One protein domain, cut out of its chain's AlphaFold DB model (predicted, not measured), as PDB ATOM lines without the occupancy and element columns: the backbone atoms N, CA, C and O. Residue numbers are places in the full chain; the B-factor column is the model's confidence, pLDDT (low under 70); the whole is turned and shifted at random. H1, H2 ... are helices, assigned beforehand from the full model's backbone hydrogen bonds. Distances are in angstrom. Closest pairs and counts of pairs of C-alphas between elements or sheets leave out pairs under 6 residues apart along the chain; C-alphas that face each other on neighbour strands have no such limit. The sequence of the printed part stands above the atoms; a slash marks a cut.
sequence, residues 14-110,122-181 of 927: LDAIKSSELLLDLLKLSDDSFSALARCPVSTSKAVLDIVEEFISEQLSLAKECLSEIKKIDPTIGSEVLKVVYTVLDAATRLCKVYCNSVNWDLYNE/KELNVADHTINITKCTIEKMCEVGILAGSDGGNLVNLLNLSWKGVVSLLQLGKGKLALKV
ATOM      1  N   LEU A  14     -21.835 -16.334   0.854       40.44
ATOM      2  CA  LEU A  14     -21.907 -16.445   2.317       40.44
ATOM      3  C   LEU A  14     -21.577 -17.853   2.830       40.44
ATOM      4  O   LEU A  14     -20.873 -17.978   3.830       40.44
ATOM      5  N   ASP A  15     -22.053 -18.898   2.157       52.41
ATOM      6  CA  ASP A  15     -21.761 -20.289   2.510       52.41
ATOM      7  C   ASP A  15     -20.305 -20.653   2.167       52.41
ATOM      8  O   ASP A  15     -19.654 -21.332   2.960       52.41
ATOM      9  N   ALA A  16     -19.752 -20.114   1.072       53.47
ATOM     10  CA  ALA A  16     -18.333 -20.221   0.724       53.47
ATOM     11  C   ALA A  16     -17.419 -19.447   1.695       53.47
ATOM     12  O   ALA A  16     -16.334 -19.921   2.039       53.47
ATOM     13  N   ILE A  17     -17.849 -18.275   2.176       49.69
ATOM     14  CA  ILE A  17     -17.138 -17.491   3.199       49.69
ATOM     15  C   ILE A  17     -17.169 -18.228   4.544       49.69
ATOM     16  O   ILE A  17     -16.118 -18.412   5.152       49.69
ATOM     17  N   LYS A  18     -18.330 -18.740   4.978       55.66
ATOM     18  CA  LYS A  18     -18.451 -19.535   6.215       55.66
ATOM     19  C   LYS A  18     -17.653 -20.836   6.160       55.66
ATOM     20  O   LYS A  18     -17.032 -21.205   7.155       55.66
ATOM     21  N   SER A  19     -17.630 -21.527   5.017       63.00
ATOM     22  CA  SER A  19     -16.791 -22.720   4.845       63.00
ATOM     23  C   SER A  19     -15.298 -22.383   4.860       63.00
ATOM     24  O   SER A  19     -14.498 -23.192   5.319       63.00
ATOM     25  N   SER A  20     -14.921 -21.186   4.398       65.38
ATOM     26  CA  SER A  20     -13.532 -20.716   4.383       65.38
ATOM     27  C   SER A  20     -13.031 -20.255   5.757       65.38
ATOM     28  O   SER A  20     -11.891 -20.542   6.113       65.38
ATOM     29  N   GLU A  21     -13.867 -19.583   6.556       72.19
ATOM     30  CA  GLU A  21     -13.541 -19.239   7.951       72.19
ATOM     31  C   GLU A  21     -13.405 -20.496   8.815       72.19
ATOM     32  O   GLU A  21     -12.423 -20.640   9.540       72.19
ATOM     33  N   LEU A  22     -14.322 -21.458   8.663       76.19
ATOM     34  CA  LEU A  22     -14.254 -22.738   9.368       76.19
ATOM     35  C   LEU A  22     -12.986 -23.528   9.008       76.19
ATOM     36  O   LEU A  22     -12.376 -24.147   9.877       76.19
ATOM     37  N   LEU A  23     -12.552 -23.476   7.746       77.81
ATOM     38  CA  LEU A  23     -11.295 -24.080   7.307       77.81
ATOM     39  C   LEU A  23     -10.075 -23.434   7.982       77.81
ATOM     40  O   LEU A  23      -9.178 -24.141   8.444       77.81
ATOM     41  N   LEU A  24     -10.041 -22.101   8.057       82.88
ATOM     42  CA  LEU A  24      -8.968 -21.368   8.733       82.88
ATOM     43  C   LEU A  24      -8.922 -21.685  10.231       82.88
ATOM     44  O   LEU A  24      -7.833 -21.862  10.777       82.88
ATOM     45  N   ASP A  25     -10.078 -21.777  10.886       82.38
ATOM     46  CA  ASP A  25     -10.167 -22.117  12.307       82.38
ATOM     47  C   ASP A  25      -9.723 -23.559  12.580       82.38
ATOM     48  O   ASP A  25      -9.006 -23.801  13.551       82.38
ATOM     49  N   LEU A  26     -10.064 -24.505  11.696       82.06
ATOM     50  CA  LEU A  26      -9.585 -25.888  11.780       82.06
ATOM     51  C   LEU A  26      -8.062 -25.975  11.641       82.06
ATOM     52  O   LEU A  26      -7.422 -26.640  12.449       82.06
ATOM     53  N   LEU A  27      -7.468 -25.272  10.674       84.31
ATOM     54  CA  LEU A  27      -6.014 -25.270  10.485       84.31
ATOM     55  C   LEU A  27      -5.277 -24.590  11.654       84.31
ATOM     56  O   LEU A  27      -4.230 -25.069  12.089       84.31
ATOM     57  N   LYS A  28      -5.827 -23.501  12.210       87.69
ATOM     58  CA  LYS A  28      -5.279 -22.869  13.425       87.69
ATOM     59  C   LYS A  28      -5.348 -23.810  14.622       87.69
ATOM     60  O   LYS A  28      -4.381 -23.911  15.372       87.69
ATOM     61  N   LEU A  29      -6.452 -24.548  14.765       87.25
ATOM     62  CA  LEU A  29      -6.575 -25.582  15.787       87.25
ATOM     63  C   LEU A  29      -5.495 -26.660  15.623       87.25
ATOM     64  O   LEU A  29      -4.960 -27.121  16.632       87.25
ATOM     65  N   SER A  30      -5.134 -27.047  14.394       86.50
ATOM     66  CA  SER A  30      -4.032 -27.989  14.150       86.50
ATOM     67  C   SER A  30      -2.687 -27.434  14.643       86.50
ATOM     68  O   SER A  30      -1.969 -28.139  15.351       86.50
ATOM     69  N   ASP A  31      -2.359 -26.178  14.318       89.31
ATOM     70  CA  ASP A  31      -1.122 -25.499  14.753       89.31
ATOM     71  C   ASP A  31      -1.023 -25.426  16.287       89.31
ATOM     72  O   ASP A  31      -0.025 -25.853  16.887       89.31
ATOM     73  N   ASP A  32      -2.101 -24.980  16.937       89.12
ATOM     74  CA  ASP A  32      -2.198 -24.911  18.395       89.12
ATOM     75  C   ASP A  32      -2.078 -26.301  19.036       89.12
ATOM     76  O   ASP A  32      -1.361 -26.472  20.026       89.12
ATOM     77  N   SER A  33      -2.719 -27.314  18.445       88.00
ATOM     78  CA  SER A  33      -2.677 -28.699  18.932       88.00
ATOM     79  C   SER A  33      -1.273 -29.292  18.832       88.00
ATOM     80  O   SER A  33      -0.779 -29.865  19.804       88.00
ATOM     81  N   PHE A  34      -0.583 -29.122  17.700       91.19
ATOM     82  CA  PHE A  34       0.793 -29.600  17.524       91.19
ATOM     83  C   PHE A  34       1.760 -28.883  18.468       91.19
ATOM     84  O   PHE A  34       2.612 -29.516  19.097       91.19
ATOM     85  N   SER A  35       1.597 -27.570  18.624       89.44
ATOM     86  CA  SER A  35       2.397 -26.760  19.542       89.44
ATOM     87  C   SER A  35       2.162 -27.133  21.010       89.44
ATOM     88  O   SER A  35       3.107 -27.112  21.804       89.44
ATOM     89  N   ALA A  36       0.934 -27.500  21.382       88.00
ATOM     90  CA  ALA A  36       0.607 -28.006  22.711       88.00
ATOM     91  C   ALA A  36       1.212 -29.398  22.952       88.00
ATOM     92  O   ALA A  36       1.860 -29.603  23.980       88.00
ATOM     93  N   LEU A  37       1.079 -30.321  21.993       87.38
ATOM     94  CA  LEU A  37       1.681 -31.658  22.062       87.38
ATOM     95  C   LEU A  37       3.205 -31.587  22.221       87.38
ATOM     96  O   LEU A  37       3.766 -32.303  23.043       87.38
ATOM     97  N   ALA A  38       3.871 -30.654  21.533       87.12
ATOM     98  CA  ALA A  38       5.319 -30.468  21.631       87.12
ATOM     99  C   ALA A  38       5.797 -30.005  23.022       87.12
ATOM    100  O   ALA A  38       6.988 -30.091  23.322       87.12
ATOM    101  N   ARG A  39       4.900 -29.492  23.878       86.06
ATOM    102  CA  ARG A  39       5.200 -29.084  25.264       86.06
ATOM    103  C   ARG A  39       4.874 -30.173  26.291       86.06
ATOM    104  O   ARG A  39       5.238 -30.024  27.456       86.06
ATOM    105  N   CYS A  40       4.200 -31.242  25.876       78.50
ATOM    106  CA  CYS A  40       3.767 -32.335  26.738       78.50
ATOM    107  C   CYS A  40       4.707 -33.549  26.612       78.50
ATOM    108  O   CYS A  40       5.252 -33.801  25.537       78.50
ATOM    109  N   PRO A  41       4.904 -34.337  27.686       71.12
ATOM    110  CA  PRO A  41       5.614 -35.608  27.588       71.12
ATOM    111  C   PRO A  41       4.797 -36.625  26.775       71.12
ATOM    112  O   PRO A  41       3.567 -36.643  26.855       71.12
ATOM    113  N   VAL A  42       5.480 -37.501  26.027       76.06
ATOM    114  CA  VAL A  42       4.824 -38.536  25.212       76.06
ATOM    115  C   VAL A  42       4.038 -39.497  26.114       76.06
ATOM    116  O   VAL A  42       4.554 -39.996  27.118       76.06
ATOM    117  N   SER A  43       2.769 -39.743  25.771       72.12
ATOM    118  CA  SER A  43       1.900 -40.667  26.509       72.12
ATOM    119  C   SER A  43       2.447 -42.099  26.465       72.12
ATOM    120  O   SER A  43       3.112 -42.502  25.518       72.12
ATOM    121  N   THR A  44       2.143 -42.909  27.479       67.62
ATOM    122  CA  THR A  44       2.502 -44.342  27.490       67.62
ATOM    123  C   THR A  44       1.324 -45.255  27.139       67.62
ATOM    124  O   THR A  44       1.491 -46.470  27.061       67.62
ATOM    125  N   SER A  45       0.129 -44.686  26.935       78.75
ATOM    126  CA  SER A  45      -1.085 -45.437  26.599       78.75
ATOM    127  C   SER A  45      -1.224 -45.604  25.090       78.75
ATOM    128  O   SER A  45      -1.486 -44.627  24.393       78.75
ATOM    129  N   LYS A  46      -1.131 -46.845  24.601       77.00
ATOM    130  CA  LYS A  46      -1.218 -47.178  23.170       77.00
ATOM    131  C   LYS A  46      -2.464 -46.606  22.479       77.00
ATOM    132  O   LYS A  46      -2.332 -45.958  21.458       77.00
ATOM    133  N   ALA A  47      -3.645 -46.729  23.090       80.94
ATOM    134  CA  ALA A  47      -4.883 -46.196  22.510       80.94
ATOM    135  C   ALA A  47      -4.860 -44.665  22.327       80.94
ATOM    136  O   ALA A  47      -5.463 -44.143  21.400       80.94
ATOM    137  N   VAL A  48      -4.162 -43.938  23.208       80.06
ATOM    138  CA  VAL A  48      -3.998 -42.481  23.082       80.06
ATOM    139  C   VAL A  48      -2.972 -42.149  22.000       80.06
ATOM    140  O   VAL A  48      -3.156 -41.180  21.274       80.06
ATOM    141  N   LEU A  49      -1.911 -42.951  21.884       83.88
ATOM    142  CA  LEU A  49      -0.897 -42.805  20.839       83.88
ATOM    143  C   LEU A  49      -1.497 -43.011  19.441       83.88
ATOM    144  O   LEU A  49      -1.286 -42.161  18.581       83.88
ATOM    145  N   ASP A  50      -2.316 -44.049  19.258       83.00
ATOM    146  CA  ASP A  50      -2.987 -44.348  17.986       83.00
ATOM    147  C   ASP A  50      -3.925 -43.195  17.553       83.00
ATOM    148  O   ASP A  50      -3.877 -42.751  16.409       83.00
ATOM    149  N   ILE A  51      -4.716 -42.633  18.484       85.69
ATOM    150  CA  ILE A  51      -5.603 -41.481  18.210       85.69
ATOM    151  C   ILE A  51      -4.797 -40.238  17.805       85.69
ATOM    152  O   ILE A  51      -5.201 -39.490  16.917       85.69
ATOM    153  N   VAL A  52      -3.662 -39.989  18.466       86.06
ATOM    154  CA  VAL A  52      -2.798 -38.841  18.150       86.06
ATOM    155  C   VAL A  52      -2.144 -39.007  16.775       86.06
ATOM    156  O   VAL A  52      -2.050 -38.028  16.036       86.06
ATOM    157  N   GLU A  53      -1.722 -40.221  16.409       88.19
ATOM    158  CA  GLU A  53      -1.195 -40.527  15.072       88.19
ATOM    159  C   GLU A  53      -2.228 -40.256  13.974       88.19
ATOM    160  O   GLU A  53      -1.921 -39.557  13.006       88.19
ATOM    161  N   GLU A  54      -3.451 -40.769  14.143       88.50
ATOM    162  CA  GLU A  54      -4.552 -40.575  13.194       88.50
ATOM    163  C   GLU A  54      -4.903 -39.089  13.054       88.50
ATOM    164  O   GLU A  54      -4.920 -38.563  11.941       88.50
ATOM    165  N   PHE A  55      -5.046 -38.378  14.179       87.94
ATOM    166  CA  PHE A  55      -5.316 -36.942  14.180       87.94
ATOM    167  C   PHE A  55      -4.244 -36.150  13.420       87.94
ATOM    168  O   PHE A  55      -4.575 -35.366  12.533       87.94
ATOM    169  N   ILE A  56      -2.953 -36.355  13.718       89.12
ATOM    170  CA  ILE A  56      -1.864 -35.640  13.028       89.12
ATOM    171  C   ILE A  56      -1.894 -35.933  11.523       89.12
ATOM    172  O   ILE A  56      -1.761 -35.012  10.715       89.12
ATOM    173  N   SER A  57      -2.109 -37.194  11.144       88.75
ATOM    174  CA  SER A  57      -2.188 -37.611   9.742       88.75
ATOM    175  C   SER A  57      -3.330 -36.931   8.985       88.75
ATOM    176  O   SER A  57      -3.128 -36.421   7.875       88.75
ATOM    177  N   GLU A  58      -4.517 -36.855   9.586       86.94
ATOM    178  CA  GLU A  58      -5.675 -36.173   9.006       86.94
ATOM    179  C   GLU A  58      -5.439 -34.669   8.863       86.94
ATOM    180  O   GLU A  58      -5.702 -34.107   7.799       86.94
ATOM    181  N   GLN A  59      -4.881 -34.016   9.887       86.81
ATOM    182  CA  GLN A  59      -4.609 -32.576   9.846       86.81
ATOM    183  C   GLN A  59      -3.553 -32.213   8.790       86.81
ATOM    184  O   GLN A  59      -3.696 -31.224   8.070       86.81
ATOM    185  N   LEU A  60      -2.505 -33.028   8.641       89.44
ATOM    186  CA  LEU A  60      -1.504 -32.836   7.586       89.44
ATOM    187  C   LEU A  60      -2.074 -33.113   6.189       89.44
ATOM    188  O   LEU A  60      -1.723 -32.425   5.228       89.44
ATOM    189  N   SER A  61      -2.973 -34.091   6.070       88.38
ATOM    190  CA  SER A  61      -3.686 -34.369   4.820       88.38
ATOM    191  C   SER A  61      -4.605 -33.210   4.440       88.38
ATOM    192  O   SER A  61      -4.581 -32.777   3.289       88.38
ATOM    193  N   LEU A  62      -5.331 -32.641   5.407       86.00
ATOM    194  CA  LEU A  62      -6.143 -31.441   5.217       86.00
ATOM    195  C   LEU A  62      -5.288 -30.271   4.724       86.00
ATOM    196  O   LEU A  62      -5.635 -29.643   3.726       86.00
ATOM    197  N   ALA A  63      -4.143 -30.013   5.363       85.88
ATOM    198  CA  ALA A  63      -3.222 -28.958   4.948       85.88
ATOM    199  C   ALA A  63      -2.735 -29.142   3.496       85.88
ATOM    200  O   ALA A  63      -2.671 -28.175   2.736       85.88
ATOM    201  N   LYS A  64      -2.445 -30.382   3.083       87.69
ATOM    202  CA  LYS A  64      -2.049 -30.721   1.708       87.69
ATOM    203  C   LYS A  64      -3.192 -30.541   0.698       87.69
ATOM    204  O   LYS A  64      -2.953 -29.974  -0.366       87.69
ATOM    205  N   GLU A  65      -4.416 -30.961   1.016       85.62
ATOM    206  CA  GLU A  65      -5.580 -30.766   0.131       85.62
ATOM    207  C   GLU A  65      -5.996 -29.289   0.016       85.62
ATOM    208  O   GLU A  65      -6.441 -28.835  -1.035       85.62
ATOM    209  N   CYS A  66      -5.773 -28.481   1.056       83.06
ATOM    210  CA  CYS A  66      -5.971 -27.031   0.962       83.06
ATOM    211  C   CYS A  66      -5.047 -26.390  -0.082       83.06
ATOM    212  O   CYS A  66      -5.430 -25.432  -0.751       83.06
ATOM    213  N   LEU A  67      -3.827 -26.912  -0.221       81.00
ATOM    214  CA  LEU A  67      -2.830 -26.396  -1.155       81.00
ATOM    215  C   LEU A  67      -3.100 -26.804  -2.603       81.00
ATOM    216  O   LEU A  67      -2.888 -25.988  -3.500       81.00
ATOM    217  N   SER A  68      -3.568 -28.031  -2.849       80.94
ATOM    218  CA  SER A  68      -3.922 -28.486  -4.205       80.94
ATOM    219  C   SER A  68      -5.063 -27.653  -4.798       80.94
ATOM    220  O   SER A  68      -5.050 -27.325  -5.985       80.94
ATOM    221  N   GLU A  69      -6.008 -27.240  -3.955       80.75
ATOM    222  CA  GLU A  69      -7.212 -26.513  -4.356       80.75
ATOM    223  C   GLU A  69      -7.083 -24.989  -4.227       80.75
ATOM    224  O   GLU A  69      -8.010 -24.251  -4.565       80.75
ATOM    225  N   ILE A  70      -5.923 -24.480  -3.803       77.00
ATOM    226  CA  ILE A  70      -5.774 -23.082  -3.390       77.00
ATOM    227  C   ILE A  70      -6.043 -22.061  -4.492       77.00
ATOM    228  O   ILE A  70      -6.502 -20.954  -4.224       77.00
ATOM    229  N   LYS A  71      -5.819 -22.451  -5.750       73.19
ATOM    230  CA  LYS A  71      -6.106 -21.625  -6.932       73.19
ATOM    231  C   LYS A  71      -7.603 -21.424  -7.182       73.19
ATOM    232  O   LYS A  71      -7.965 -20.545  -7.957       73.19
ATOM    233  N   LYS A  72      -8.459 -22.256  -6.580       74.12
ATOM    234  CA  LYS A  72      -9.924 -22.175  -6.687       74.12
ATOM    235  C   LYS A  72     -10.549 -21.366  -5.546       74.12
ATOM    236  O   LYS A  72     -11.738 -21.070  -5.603       74.12
ATOM    237  N   ILE A  73      -9.761 -21.025  -4.524       69.75
ATOM    238  CA  ILE A  73     -10.174 -20.217  -3.375       69.75
ATOM    239  C   ILE A  73     -10.005 -18.733  -3.728       69.75
ATOM    240  O   ILE A  73      -9.126 -18.372  -4.513       69.75
ATOM    241  N   ASP A  74     -10.843 -17.865  -3.152       71.50
ATOM    242  CA  ASP A  74     -10.676 -16.413  -3.269       71.50
ATOM    243  C   ASP A  74      -9.222 -15.998  -2.938       71.50
ATOM    244  O   ASP A  74      -8.690 -16.456  -1.924       71.50
ATOM    245  N   PRO A  75      -8.561 -15.133  -3.733       73.50
ATOM    246  CA  PRO A  75      -7.143 -14.811  -3.558       73.50
ATOM    247  C   PRO A  75      -6.771 -14.266  -2.171       73.50
ATOM    248  O   PRO A  75      -5.657 -14.503  -1.695       73.50
ATOM    249  N   THR A  76      -7.680 -13.538  -1.511       74.69
ATOM    250  CA  THR A  76      -7.422 -12.965  -0.181       74.69
ATOM    251  C   THR A  76      -7.476 -14.034   0.906       74.69
ATOM    252  O   THR A  76      -6.580 -14.106   1.747       74.69
ATOM    253  N   ILE A  77      -8.466 -14.923   0.828       74.44
ATOM    254  CA  ILE A  77      -8.629 -16.070   1.726       74.44
ATOM    255  C   ILE A  77      -7.522 -17.100   1.475       74.44
ATOM    256  O   ILE A  77      -6.897 -17.577   2.419       74.44
ATOM    257  N   GLY A  78      -7.213 -17.394   0.212       78.81
ATOM    258  CA  GLY A  78      -6.151 -18.315  -0.190       78.81
ATOM    259  C   GLY A  78      -4.779 -17.887   0.332       78.81
ATOM    260  O   GLY A  78      -4.025 -18.721   0.834       78.81
ATOM    261  N   SER A  79      -4.466 -16.585   0.320       82.12
ATOM    262  CA  SER A  79      -3.228 -16.080   0.929       82.12
ATOM    263  C   SER A  79      -3.171 -16.301   2.442       82.12
ATOM    264  O   SER A  79      -2.072 -16.467   2.973       82.12
ATOM    265  N   GLU A  80      -4.301 -16.263   3.145       82.94
ATOM    266  CA  GLU A  80      -4.340 -16.500   4.588       82.94
ATOM    267  C   GLU A  80      -4.260 -17.999   4.899       82.94
ATOM    268  O   GLU A  80      -3.486 -18.402   5.767       82.94
ATOM    269  N   VAL A  81      -4.939 -18.838   4.109       83.25
ATOM    270  CA  VAL A  81      -4.812 -20.303   4.162       83.25
ATOM    271  C   VAL A  81      -3.351 -20.721   3.968       83.25
ATOM    272  O   VAL A  81      -2.852 -21.527   4.748       83.25
ATOM    273  N   LEU A  82      -2.617 -20.121   3.020       85.50
ATOM    274  CA  LEU A  82      -1.177 -20.376   2.841       85.50
ATOM    275  C   LEU A  82      -0.357 -20.109   4.102       85.50
ATOM    276  O   LEU A  82       0.540 -20.890   4.427       85.50
ATOM    277  N   LYS A  83      -0.629 -19.000   4.798       87.75
ATOM    278  CA  LYS A  83       0.098 -18.649   6.024       87.75
ATOM    279  C   LYS A  83      -0.193 -19.648   7.134       87.75
ATOM    280  O   LYS A  83       0.746 -20.080   7.791       87.75
ATOM    281  N   VAL A  84      -1.456 -20.027   7.325       86.81
ATOM    282  CA  VAL A  84      -1.823 -20.989   8.373       86.81
ATOM    283  C   VAL A  84      -1.271 -22.379   8.044       86.81
ATOM    284  O   VAL A  84      -0.674 -23.016   8.900       86.81
ATOM    285  N   VAL A  85      -1.346 -22.834   6.790       88.50
ATOM    286  CA  VAL A  85      -0.715 -24.101   6.375       88.50
ATOM    287  C   VAL A  85       0.797 -24.084   6.632       88.50
ATOM    288  O   VAL A  85       1.357 -25.075   7.103       88.50
ATOM    289  N   TYR A  86       1.467 -22.954   6.382       91.56
ATOM    290  CA  TYR A  86       2.881 -22.793   6.715       91.56
ATOM    291  C   TYR A  86       3.139 -22.974   8.219       91.56
ATOM    292  O   TYR A  86       4.056 -23.713   8.584       91.56
ATOM    293  N   THR A  87       2.347 -22.341   9.094       92.19
ATOM    294  CA  THR A  87       2.541 -22.474  10.550       92.19
ATOM    295  C   THR A  87       2.235 -23.885  11.044       92.19
ATOM    296  O   THR A  87       3.011 -24.411  11.839       92.19
ATOM    297  N   VAL A  88       1.212 -24.551  10.495       91.56
ATOM    298  CA  VAL A  88       0.878 -25.958  10.791       91.56
ATOM    299  C   VAL A  88       2.046 -26.895  10.470       91.56
ATOM    300  O   VAL A  88       2.437 -27.704  11.311       91.56
ATOM    301  N   LEU A  89       2.647 -26.786   9.279       92.81
ATOM    302  CA  LEU A  89       3.779 -27.637   8.882       92.81
ATOM    303  C   LEU A  89       5.039 -27.364   9.717       92.81
ATOM    304  O   LEU A  89       5.780 -28.288  10.066       92.81
ATOM    305  N   ASP A  90       5.284 -26.101  10.064       93.25
ATOM    306  CA  ASP A  90       6.386 -25.712  10.944       93.25
ATOM    307  C   ASP A  90       6.171 -26.242  12.377       93.25
ATOM    308  O   ASP A  90       7.092 -26.793  12.989       93.25
ATOM    309  N   ALA A  91       4.942 -26.185  12.895       92.88
ATOM    310  CA  ALA A  91       4.570 -26.765  14.183       92.88
ATOM    311  C   ALA A  91       4.693 -28.292  14.203       92.88
ATOM    312  O   ALA A  91       5.274 -28.832  15.146       92.88
ATOM    313  N   ALA A  92       4.247 -28.979  13.148       93.38
ATOM    314  CA  ALA A  92       4.439 -30.421  12.986       93.38
ATOM    315  C   ALA A  92       5.932 -30.787  12.968       93.38
ATOM    316  O   ALA A  92       6.375 -31.693  13.675       93.38
ATOM    317  N   THR A  93       6.750 -30.017  12.244       92.94
ATOM    318  CA  THR A  93       8.206 -30.211  12.217       92.94
ATOM    319  C   THR A  93       8.819 -30.042  13.609       92.94
ATOM    320  O   THR A  93       9.669 -30.838  14.012       92.94
ATOM    321  N   ARG A  94       8.408 -29.020  14.376       92.69
ATOM    322  CA  ARG A  94       8.859 -28.826  15.766       92.69
ATOM    323  C   ARG A  94       8.442 -29.981  16.674       92.69
ATOM    324  O   ARG A  94       9.270 -30.435  17.460       92.69
ATOM    325  N   LEU A  95       7.204 -30.455  16.550       91.94
ATOM    326  CA  LEU A  95       6.689 -31.597  17.303       91.94
ATOM    327  C   LEU A  95       7.559 -32.837  17.075       91.94
ATOM    328  O   LEU A  95       8.091 -33.395  18.035       91.94
ATOM    329  N   CYS A  96       7.796 -33.206  15.812       91.19
ATOM    330  CA  CYS A  96       8.662 -34.332  15.470       91.19
ATOM    331  C   CYS A  96      10.080 -34.159  16.025       91.19
ATOM    332  O   CYS A  96      10.639 -35.107  16.566       91.19
ATOM    333  N   LYS A  97      10.659 -32.948  15.970       90.44
ATOM    334  CA  LYS A  97      11.986 -32.678  16.554       90.44
ATOM    335  C   LYS A  97      12.027 -32.972  18.055       90.44
ATOM    336  O   LYS A  97      12.969 -33.609  18.521       90.44
ATOM    337  N   VAL A  98      11.025 -32.518  18.811       89.44
ATOM    338  CA  VAL A  98      10.943 -32.772  20.260       89.44
ATOM    339  C   VAL A  98      10.799 -34.267  20.534       89.44
ATOM    340  O   VAL A  98      11.545 -34.811  21.348       89.44
ATOM    341  N   TYR A  99       9.898 -34.944  19.821       88.94
ATOM    342  CA  TYR A  99       9.644 -36.368  20.026       88.94
ATOM    343  C   TYR A  99      10.866 -37.217  19.648       88.94
ATOM    344  O   TYR A  99      11.312 -38.027  20.459       88.94
ATOM    345  N   CYS A 100      11.501 -36.979  18.497       86.19
ATOM    346  CA  CYS A 100      12.713 -37.697  18.085       86.19
ATOM    347  C   CYS A 100      13.887 -37.513  19.054       86.19
ATOM    348  O   CYS A 100      14.655 -38.453  19.246       86.19
ATOM    349  N   ASN A 101      14.029 -36.338  19.678       85.69
ATOM    350  CA  ASN A 101      15.070 -36.094  20.682       85.69
ATOM    351  C   ASN A 101      14.805 -36.824  22.008       85.69
ATOM    352  O   ASN A 101      15.739 -37.050  22.774       85.69
ATOM    353  N   SER A 102      13.549 -37.185  22.287       81.94
ATOM    354  CA  SER A 102      13.180 -37.959  23.479       81.94
ATOM    355  C   SER A 102      13.423 -39.466  23.327       81.94
ATOM    356  O   SER A 102      13.461 -40.186  24.325       81.94
ATOM    357  N   VAL A 103      13.632 -39.948  22.095       82.88
ATOM    358  CA  VAL A 103      13.900 -41.359  21.795       82.88
ATOM    359  C   VAL A 103      15.395 -41.653  21.919       82.88
ATOM    360  O   VAL A 103      16.228 -41.046  21.243       82.88
ATOM    361  N   ASN A 104      15.752 -42.645  22.738       79.56
ATOM    362  CA  ASN A 104      17.108 -43.186  22.748       79.56
ATOM    363  C   ASN A 104      17.294 -44.150  21.569       79.56
ATOM    364  O   ASN A 104      17.039 -45.351  21.670       79.56
ATOM    365  N   TRP A 105      17.749 -43.602  20.446       77.00
ATOM    366  CA  TRP A 105      17.957 -44.354  19.214       77.00
ATOM    367  C   TRP A 105      18.873 -45.568  19.399       77.00
ATOM    368  O   TRP A 105      18.659 -46.575  18.729       77.00
ATOM    369  N   ASP A 106      19.879 -45.519  20.273       71.19
ATOM    370  CA  ASP A 106      20.899 -46.571  20.398       71.19
ATOM    371  C   ASP A 106      20.324 -47.879  20.980       71.19
ATOM    372  O   ASP A 106      20.655 -48.957  20.491       71.19
ATOM    373  N   LEU A 107      19.346 -47.789  21.891       63.56
ATOM    374  CA  LEU A 107      18.633 -48.942  22.469       63.56
ATOM    375  C   LEU A 107      17.601 -49.587  21.526       63.56
ATOM    376  O   LEU A 107      17.228 -50.743  21.715       63.56
ATOM    377  N   TYR A 108      17.130 -48.856  20.511       67.25
ATOM    378  CA  TYR A 108      16.101 -49.335  19.579       67.25
ATOM    379  C   TYR A 108      16.604 -50.483  18.673       67.25
ATOM    380  O   TYR A 108      15.836 -51.377  18.316       67.25
ATOM    381  N   ASN A 109      17.906 -50.515  18.356       55.03
ATOM    382  CA  ASN A 109      18.512 -51.542  17.491       55.03
ATOM    383  C   ASN A 109      18.816 -52.862  18.224       55.03
ATOM    384  O   ASN A 109      18.559 -53.934  17.684       55.03
ATOM    385  N   GLU A 110      19.322 -52.818  19.462       56.19
ATOM    386  CA  GLU A 110      19.738 -54.031  20.198       56.19
ATOM    387  C   GLU A 110      18.589 -55.027  20.456       56.19
ATOM    388  O   GLU A 110      18.830 -56.201  20.755       56.19
ATOM    389  N   LYS A 122       7.297 -50.187  27.276       64.50
ATOM    390  CA  LYS A 122       6.745 -48.832  27.078       64.50
ATOM    391  C   LYS A 122       7.645 -47.935  26.216       64.50
ATOM    392  O   LYS A 122       7.137 -47.115  25.464       64.50
ATOM    393  N   GLU A 123       8.961 -48.124  26.290       63.91
ATOM    394  CA  GLU A 123       9.955 -47.390  25.496       63.91
ATOM    395  C   GLU A 123       9.911 -47.722  23.993       63.91
ATOM    396  O   GLU A 123      10.106 -46.827  23.176       63.91
ATOM    397  N   LEU A 124       9.597 -48.970  23.613       68.12
ATOM    398  CA  LEU A 124       9.469 -49.374  22.205       68.12
ATOM    399  C   LEU A 124       8.193 -48.793  21.581       68.12
ATOM    400  O   LEU A 124       8.247 -48.246  20.487       68.12
ATOM    401  N   ASN A 125       7.079 -48.810  22.322       72.19
ATOM    402  CA  ASN A 125       5.816 -48.209  21.876       72.19
ATOM    403  C   ASN A 125       5.949 -46.686  21.666       72.19
ATOM    404  O   ASN A 125       5.384 -46.141  20.724       72.19
ATOM    405  N   VAL A 126       6.731 -45.999  22.508       76.25
ATOM    406  CA  VAL A 126       7.025 -44.559  22.362       76.25
ATOM    407  C   VAL A 126       7.940 -44.278  21.162       76.25
ATOM    408  O   VAL A 126       7.735 -43.293  20.447       76.25
ATOM    409  N   ALA A 127       8.932 -45.138  20.914       78.50
ATOM    410  CA  ALA A 127       9.809 -45.027  19.752       78.50
ATOM    411  C   ALA A 127       9.048 -45.272  18.438       78.50
ATOM    412  O   ALA A 127       9.157 -44.460  17.520       78.50
ATOM    413  N   ASP A 128       8.227 -46.321  18.369       82.44
ATOM    414  CA  ASP A 128       7.399 -46.633  17.199       82.44
ATOM    415  C   ASP A 128       6.381 -45.521  16.913       82.44
ATOM    416  O   ASP A 128       6.272 -45.082  15.768       82.44
ATOM    417  N   HIS A 129       5.728 -44.982  17.948       86.25
ATOM    418  CA  HIS A 129       4.837 -43.824  17.822       86.25
ATOM    419  C   HIS A 129       5.548 -42.602  17.228       86.25
ATOM    420  O   HIS A 129       5.082 -41.967  16.279       86.25
ATOM    421  N   THR A 130       6.733 -42.292  17.756       87.81
ATOM    422  CA  THR A 130       7.558 -41.187  17.260       87.81
ATOM    423  C   THR A 130       7.945 -41.397  15.797       87.81
ATOM    424  O   THR A 130       7.904 -40.451  15.007       87.81
ATOM    425  N   ILE A 131       8.296 -42.628  15.414       87.25
ATOM    426  CA  ILE A 131       8.630 -42.980  14.032       87.25
ATOM    427  C   ILE A 131       7.404 -42.837  13.123       87.25
ATOM    428  O   ILE A 131       7.546 -42.273  12.040       87.25
ATOM    429  N   ASN A 132       6.215 -43.273  13.547       88.75
ATOM    430  CA  ASN A 132       4.983 -43.171  12.759       88.75
ATOM    431  C   ASN A 132       4.577 -41.713  12.502       88.75
ATOM    432  O   ASN A 132       4.343 -41.340  11.350       88.75
ATOM    433  N   ILE A 133       4.580 -40.860  13.536       89.94
ATOM    434  CA  ILE A 133       4.305 -39.420  13.382       89.94
ATOM    435  C   ILE A 133       5.339 -38.770  12.458       89.94
ATOM    436  O   ILE A 133       4.991 -38.000  11.559       89.94
ATOM    437  N   THR A 134       6.620 -39.082  12.665       90.81
ATOM    438  CA  THR A 134       7.711 -38.516  11.860       90.81
ATOM    439  C   THR A 134       7.613 -38.965  10.406       90.81
ATOM    440  O   THR A 134       7.773 -38.144   9.507       90.81
ATOM    441  N   LYS A 135       7.285 -40.238  10.162       91.44
ATOM    442  CA  LYS A 135       7.027 -40.786   8.828       91.44
ATOM    443  C   LYS A 135       5.893 -40.037   8.139       91.44
ATOM    444  O   LYS A 135       6.106 -39.520   7.048       91.44
ATOM    445  N   CYS A 136       4.727 -39.954   8.780       91.69
ATOM    446  CA  CYS A 136       3.559 -39.277   8.221       91.69
ATOM    447  C   CYS A 136       3.875 -37.811   7.881       91.69
ATOM    448  O   CYS A 136       3.570 -37.333   6.788       91.69
ATOM    449  N   THR A 137       4.585 -37.123   8.780       93.19
ATOM    450  CA  THR A 137       5.025 -35.740   8.567       93.19
ATOM    451  C   THR A 137       5.967 -35.625   7.372       93.19
ATOM    452  O   THR A 137       5.763 -34.764   6.520       93.19
ATOM    453  N   ILE A 138       6.963 -36.507   7.252       93.69
ATOM    454  CA  ILE A 138       7.887 -36.524   6.108       93.69
ATOM    455  C   ILE A 138       7.137 -36.771   4.795       93.69
ATOM    456  O   ILE A 138       7.332 -36.016   3.846       93.69
ATOM    457  N   GLU A 139       6.273 -37.785   4.734       92.94
ATOM    458  CA  GLU A 139       5.508 -38.131   3.527       92.94
ATOM    459  C   GLU A 139       4.639 -36.953   3.066       92.94
ATOM    460  O   GLU A 139       4.691 -36.558   1.898       92.94
ATOM    461  N   LYS A 140       3.924 -36.310   3.996       92.25
ATOM    462  CA  LYS A 140       3.088 -35.146   3.678       92.25
ATOM    463  C   LYS A 140       3.904 -33.918   3.295       92.25
ATOM    464  O   LYS A 140       3.532 -33.219   2.356       92.25
ATOM    465  N   MET A 141       5.045 -33.672   3.936       93.00
ATOM    466  CA  MET A 141       5.946 -32.591   3.522       93.00
ATOM    467  C   MET A 141       6.537 -32.834   2.128       93.00
ATOM    468  O   MET A 141       6.671 -31.874   1.370       93.00
ATOM    469  N   CYS A 142       6.840 -34.080   1.755       92.69
ATOM    470  CA  CYS A 142       7.259 -34.432   0.396       92.69
ATOM    471  C   CYS A 142       6.155 -34.131  -0.628       92.69
ATOM    472  O   CYS A 142       6.420 -33.433  -1.605       92.69
ATOM    473  N   GLU A 143       4.917 -34.578  -0.386       91.81
ATOM    474  CA  GLU A 143       3.763 -34.277  -1.253       91.81
ATOM    475  C   GLU A 143       3.572 -32.761  -1.428       91.81
ATOM    476  O   GLU A 143       3.475 -32.263  -2.552       91.81
ATOM    477  N   VAL A 144       3.590 -32.008  -0.322       90.44
ATOM    478  CA  VAL A 144       3.489 -30.541  -0.342       90.44
ATOM    479  C   VAL A 144       4.661 -29.909  -1.095       90.44
ATOM    480  O   VAL A 144       4.466 -28.965  -1.856       90.44
ATOM    481  N   GLY A 145       5.880 -30.415  -0.910       90.56
ATOM    482  CA  GLY A 145       7.074 -29.931  -1.600       90.56
ATOM    483  C   GLY A 145       7.014 -30.139  -3.115       90.56
ATOM    484  O   GLY A 145       7.463 -29.269  -3.861       90.56
ATOM    485  N   ILE A 146       6.436 -31.250  -3.578       89.69
ATOM    486  CA  ILE A 146       6.212 -31.523  -5.006       89.69
ATOM    487  C   ILE A 146       5.155 -30.564  -5.570       89.69
ATOM    488  O   ILE A 146       5.392 -29.937  -6.603       89.69
ATOM    489  N   LEU A 147       4.029 -30.382  -4.869       87.38
ATOM    490  CA  LEU A 147       2.968 -29.443  -5.264       87.38
ATOM    491  C   LEU A 147       3.464 -27.991  -5.320       87.38
ATOM    492  O   LEU A 147       3.170 -27.262  -6.261       87.38
ATOM    493  N   ALA A 148       4.261 -27.568  -4.337       85.00
ATOM    494  CA  ALA A 148       4.836 -26.227  -4.319       85.00
ATOM    495  C   ALA A 148       5.842 -26.003  -5.464       85.00
ATOM    496  O   ALA A 148       5.993 -24.877  -5.939       85.00
ATOM    497  N   GLY A 149       6.529 -27.062  -5.909       81.94
ATOM    498  CA  GLY A 149       7.474 -27.018  -7.026       81.94
ATOM    499  C   GLY A 149       6.796 -26.897  -8.392       81.94
ATOM    500  O   GLY A 149       7.308 -26.197  -9.262       81.94
ATOM    501  N   SER A 150       5.627 -27.519  -8.573       77.69
ATOM    502  CA  SER A 150       4.881 -27.473  -9.838       77.69
ATOM    503  C   SER A 150       4.166 -26.138 -10.089       77.69
ATOM    504  O   SER A 150       3.784 -25.857 -11.224       77.69
ATOM    505  N   ASP A 151       4.038 -25.271  -9.077       71.06
ATOM    506  CA  ASP A 151       3.385 -23.958  -9.188       71.06
ATOM    507  C   ASP A 151       4.314 -22.807  -9.640       71.06
ATOM    508  O   ASP A 151       4.109 -21.640  -9.299       71.06
ATOM    509  N   GLY A 152       5.384 -23.116 -10.378       63.66
ATOM    510  CA  GLY A 152       6.200 -22.110 -11.075       63.66
ATOM    511  C   GLY A 152       6.882 -21.059 -10.185       63.66
ATOM    512  O   GLY A 152       7.229 -19.986 -10.671       63.66
ATOM    513  N   GLY A 153       7.076 -21.336  -8.889       64.94
ATOM    514  CA  GLY A 153       7.753 -20.431  -7.948       64.94
ATOM    515  C   GLY A 153       6.843 -19.511  -7.123       64.94
ATOM    516  O   GLY A 153       7.352 -18.733  -6.318       64.94
ATOM    517  N   ASN A 154       5.516 -19.621  -7.224       69.31
ATOM    518  CA  ASN A 154       4.595 -18.839  -6.380       69.31
ATOM    519  C   ASN A 154       4.602 -19.276  -4.901       69.31
ATOM    520  O   ASN A 154       4.217 -18.512  -4.018       69.31
ATOM    521  N   LEU A 155       5.092 -20.488  -4.614       82.06
ATOM    522  CA  LEU A 155       5.089 -21.114  -3.286       82.06
ATOM    523  C   LEU A 155       6.503 -21.376  -2.729       82.06
ATOM    524  O   LEU A 155       6.723 -22.337  -1.994       82.06
ATOM    525  N   VAL A 156       7.483 -20.515  -3.037       82.81
ATOM    526  CA  VAL A 156       8.904 -20.706  -2.650       82.81
ATOM    527  C   VAL A 156       9.111 -20.884  -1.142       82.81
ATOM    528  O   VAL A 156       9.914 -21.720  -0.729       82.81
ATOM    529  N   ASN A 157       8.387 -20.140  -0.299       85.94
ATOM    530  CA  ASN A 157       8.519 -20.268   1.160       85.94
ATOM    531  C   ASN A 157       8.081 -21.650   1.655       85.94
ATOM    532  O   ASN A 157       8.749 -22.238   2.506       85.94
ATOM    533  N   LEU A 158       6.993 -22.169   1.090       87.31
ATOM    534  CA  LEU A 158       6.449 -23.479   1.415       87.31
ATOM    535  C   LEU A 158       7.353 -24.591   0.879       87.31
ATOM    536  O   LEU A 158       7.706 -25.495   1.623       87.31
ATOM    537  N   LEU A 159       7.829 -24.462  -0.362       89.25
ATOM    538  CA  LEU A 159       8.822 -25.359  -0.956       89.25
ATOM    539  C   LEU A 159      10.071 -25.489  -0.067       89.25
ATOM    540  O   LEU A 159      10.554 -26.590   0.205       89.25
ATOM    541  N   ASN A 160      10.585 -24.348   0.397       90.31
ATOM    542  CA  ASN A 160      11.757 -24.265   1.256       90.31
ATOM    543  C   ASN A 160      11.502 -24.894   2.633       90.31
ATOM    544  O   ASN A 160      12.361 -25.634   3.112       90.31
ATOM    545  N   LEU A 161      10.345 -24.625   3.253       91.94
ATOM    546  CA  LEU A 161       9.942 -25.232   4.526       91.94
ATOM    547  C   LEU A 161       9.823 -26.754   4.394       91.94
ATOM    548  O   LEU A 161      10.432 -27.473   5.182       91.94
ATOM    549  N   SER A 162       9.109 -27.230   3.373       92.25
ATOM    550  CA  SER A 162       8.863 -28.648   3.116       92.25
ATOM    551  C   SER A 162      10.158 -29.441   2.979       92.25
ATOM    552  O   SER A 162      10.435 -30.320   3.792       92.25
ATOM    553  N   TRP A 163      11.012 -29.097   2.012       92.69
ATOM    554  CA  TRP A 163      12.224 -29.881   1.757       92.69
ATOM    555  C   TRP A 163      13.283 -29.731   2.855       92.69
ATOM    556  O   TRP A 163      13.948 -30.711   3.193       92.69
ATOM    557  N   LYS A 164      13.418 -28.553   3.485       92.12
ATOM    558  CA  LYS A 164      14.297 -28.417   4.662       92.12
ATOM    559  C   LYS A 164      13.774 -29.197   5.860       92.12
ATOM    560  O   LYS A 164      14.587 -29.745   6.606       92.12
ATOM    561  N   GLY A 165      12.457 -29.235   6.059       91.88
ATOM    562  CA  GLY A 165      11.816 -30.025   7.102       91.88
ATOM    563  C   GLY A 165      12.074 -31.513   6.900       91.88
ATOM    564  O   GLY A 165      12.627 -32.135   7.800       91.88
ATOM    565  N   VAL A 166      11.826 -32.041   5.696       93.69
ATOM    566  CA  VAL A 166      12.135 -33.436   5.322       93.69
ATOM    567  C   VAL A 166      13.586 -33.789   5.649       93.69
ATOM    568  O   VAL A 166      13.835 -34.736   6.392       93.69
ATOM    569  N   VAL A 167      14.554 -32.999   5.168       92.00
ATOM    570  CA  VAL A 167      15.983 -33.244   5.440       92.00
ATOM    571  C   VAL A 167      16.284 -33.199   6.940       92.00
ATOM    572  O   VAL A 167      16.978 -34.074   7.452       92.00
ATOM    573  N   SER A 168      15.747 -32.208   7.657       91.50
ATOM    574  CA  SER A 168      15.980 -32.053   9.098       91.50
ATOM    575  C   SER A 168      15.434 -33.237   9.898       91.50
ATOM    576  O   SER A 168      16.096 -33.701  10.820       91.50
ATOM    577  N   LEU A 169      14.235 -33.721   9.563       91.56
ATOM    578  CA  LEU A 169      13.597 -34.840  10.256       91.56
ATOM    579  C   LEU A 169      14.313 -36.160   9.968       91.56
ATOM    580  O   LEU A 169      14.553 -36.936  10.890       91.56
ATOM    581  N   LEU A 170      14.733 -36.381   8.722       90.75
ATOM    582  CA  LEU A 170      15.538 -37.545   8.356       90.75
ATOM    583  C   LEU A 170      16.868 -37.583   9.127       90.75
ATOM    584  O   LEU A 170      17.238 -38.618   9.675       90.75
ATOM    585  N   GLN A 171      17.558 -36.449   9.268       88.12
ATOM    586  CA  GLN A 171      18.829 -36.387  10.002       88.12
ATOM    587  C   GLN A 171      18.708 -36.755  11.491       88.12
ATOM    588  O   GLN A 171      19.657 -37.292  12.065       88.12
ATOM    589  N   LEU A 172      17.549 -36.530  12.117       85.06
ATOM    590  CA  LEU A 172      17.332 -36.866  13.531       85.06
ATOM    591  C   LEU A 172      17.259 -38.370  13.798       85.06
ATOM    592  O   LEU A 172      17.612 -38.815  14.886       85.06
ATOM    593  N   GLY A 173      16.848 -39.158  12.806       73.44
ATOM    594  CA  GLY A 173      16.682 -40.601  12.943       73.44
ATOM    595  C   GLY A 173      17.977 -41.415  12.970       73.44
ATOM    596  O   GLY A 173      17.895 -42.638  13.034       73.44
ATOM    597  N   LYS A 174      19.161 -40.788  12.845       71.06
ATOM    598  CA  LYS A 174      20.481 -41.456  12.743       71.06
ATOM    599  C   LYS A 174      20.484 -42.680  11.796       71.06
ATOM    600  O   LYS A 174      21.021 -43.731  12.138       71.06
ATOM    601  N   GLY A 175      19.823 -42.585  10.638       73.25
ATOM    602  CA  GLY A 175      19.716 -43.685   9.662       73.25
ATOM    603  C   GLY A 175      18.597 -44.710   9.927       73.25
ATOM    604  O   GLY A 175      18.204 -45.438   9.020       73.25
ATOM    605  N   LYS A 176      18.002 -44.731  11.126       76.44
ATOM    606  CA  LYS A 176      17.026 -45.752  11.567       76.44
ATOM    607  C   LYS A 176      15.621 -45.549  10.998       76.44
ATOM    608  O   LYS A 176      14.858 -46.501  10.871       76.44
ATOM    609  N   LEU A 177      15.299 -44.328  10.566       81.56
ATOM    610  CA  LEU A 177      14.025 -44.020   9.898       81.56
ATOM    611  C   LEU A 177      13.842 -44.753   8.556       81.56
ATOM    612  O   LEU A 177      12.709 -44.902   8.104       81.56
ATOM    613  N   ALA A 178      14.917 -45.257   7.940       79.88
ATOM    614  CA  ALA A 178      14.841 -45.954   6.656       79.88
ATOM    615  C   ALA A 178      14.047 -47.274   6.691       79.88
ATOM    616  O   ALA A 178      13.653 -47.766   5.640       79.88
ATOM    617  N   LEU A 179      13.782 -47.841   7.875       79.19
ATOM    618  CA  LEU A 179      12.946 -49.040   8.022       79.19
ATOM    619  C   LEU A 179      11.455 -48.771   7.764       79.19
ATOM    620  O   LEU A 179      10.698 -49.698   7.482       79.19
ATOM    621  N   LYS A 180      11.014 -47.518   7.924       83.31
ATOM    622  CA  LYS A 180       9.593 -47.135   7.873       83.31
ATOM    623  C   LYS A 180       9.298 -46.059   6.834       83.31
ATOM    624  O   LYS A 180       8.174 -46.020   6.334       83.31
ATOM    625  N   VAL A 181      10.280 -45.213   6.519       88.00
ATOM    626  CA  VAL A 181      10.189 -44.145   5.518       88.00
ATOM    627  C   VAL A 181      10.840 -44.609   4.219       88.00
ATOM    628  O   VAL A 181      11.977 -45.080   4.228       88.00
TER     629      VAL A 181
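AT A GLANCE: This is residues 14 to 110 and 122 to 181 of the 927 residues of an uncharacterized protein of Daucus carota subsp. sativus (UniProt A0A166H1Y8). Five long helices form a flat up-and-down bundle in two layers: H1, H3 and H6 make a row running the same way, and H2 and H5 lie side by side over that row, crossing it aslant. H3 is in the middle and touches the other four, while the short H4 and H7 lie toward the end of the bundle where H3 and H6 finish. The printed part has 157 residues with seven named helices, H1 to H7 in chain order, and no named strand; the class is all helix. It is compact, with a radius of gyration of the C-alphas of 16.3 A, yet elongated, spanning 56 by 31 by 20 A.

HOW THE PARTS SIT: H1, residues 14 to 37, and H2, residues 46 to 68, form a helical hairpin at a steep tilt of 44 degrees; residues 27 to 34 touch residues 56 to 63, the closest C-alphas being Ser 30 and Gln 59, 6.3 A apart. H3, residues 75 to 102, is the hub. It touches H1 at a shallow tilt of 18 degrees, the same way, with the C-alphas of Asp 31 and Val 88 closest at 4.5 A. H2 and H3 form a hairpin at a shallow tilt of 32 degrees, only just short of steep, closest at C-alphas 63 and 85, 5.6 A. H4, residues 105 to 110, is close to but not clearly touching H5, residues 122 to 150, with C-alphas 108 and 124 closest at 7.1 A. H5 touches H2 the same way at 4 degrees, a shallow tilt, closest at C-alphas 53 and 133, 5.9 A. H5 touches H3 opposite ways at a shallow tilt of 31 degrees, closest at C-alphas 96 and 134, 5.6 A. H6, residues 156 to 172, makes a hairpin with H5 at a shallow tilt of 28 degrees, closest at C-alphas 141 and 162, 4.9 A. H6 also touches H3, the same way at a shallow tilt of 10 degrees, closest at C-alphas 93 and 165, 6.3 A. H1 and H6 are apart. H7, residues 176 to 179, is close to but not clearly touching H5, closest at C-alphas 131 and 177, 6.9 A. In H1, H2, H3, H5 and H6 every O i to N i+4 pair is within hydrogen-bond range; in H4 it is 0 of 2, with 1 of 3 O i to N i+3 pairs, and H7 is too short for an i+4 pair.

IN THESE COORDINATES: H1 begins at C-alpha 14, (-21.907, -16.445, 2.317), and is 34.3 A long; H2 measures 33.3 A, H3 41.0 A, H5 42.7 A and H6 24.4 A. H5 begins at C-alpha 122, (6.745, -48.832, 27.078). H7 ends at C-alpha 179, (12.946, -49.040, 8.022).

THE WHOLE: The two C-alphas farthest apart, Leu 14 and Glu 110, are 58.9 A apart. Residues 111 to 121 are not printed, and C-alphas 110 and 122 are 15.6 A apart across the cut. Of the links printed whole, none is long. Mean pLDDT of the printed part is 82.1; residues 14 to 20, 44, 73, 107 to 110, 122 to 124 and 152 to 154 are under 70.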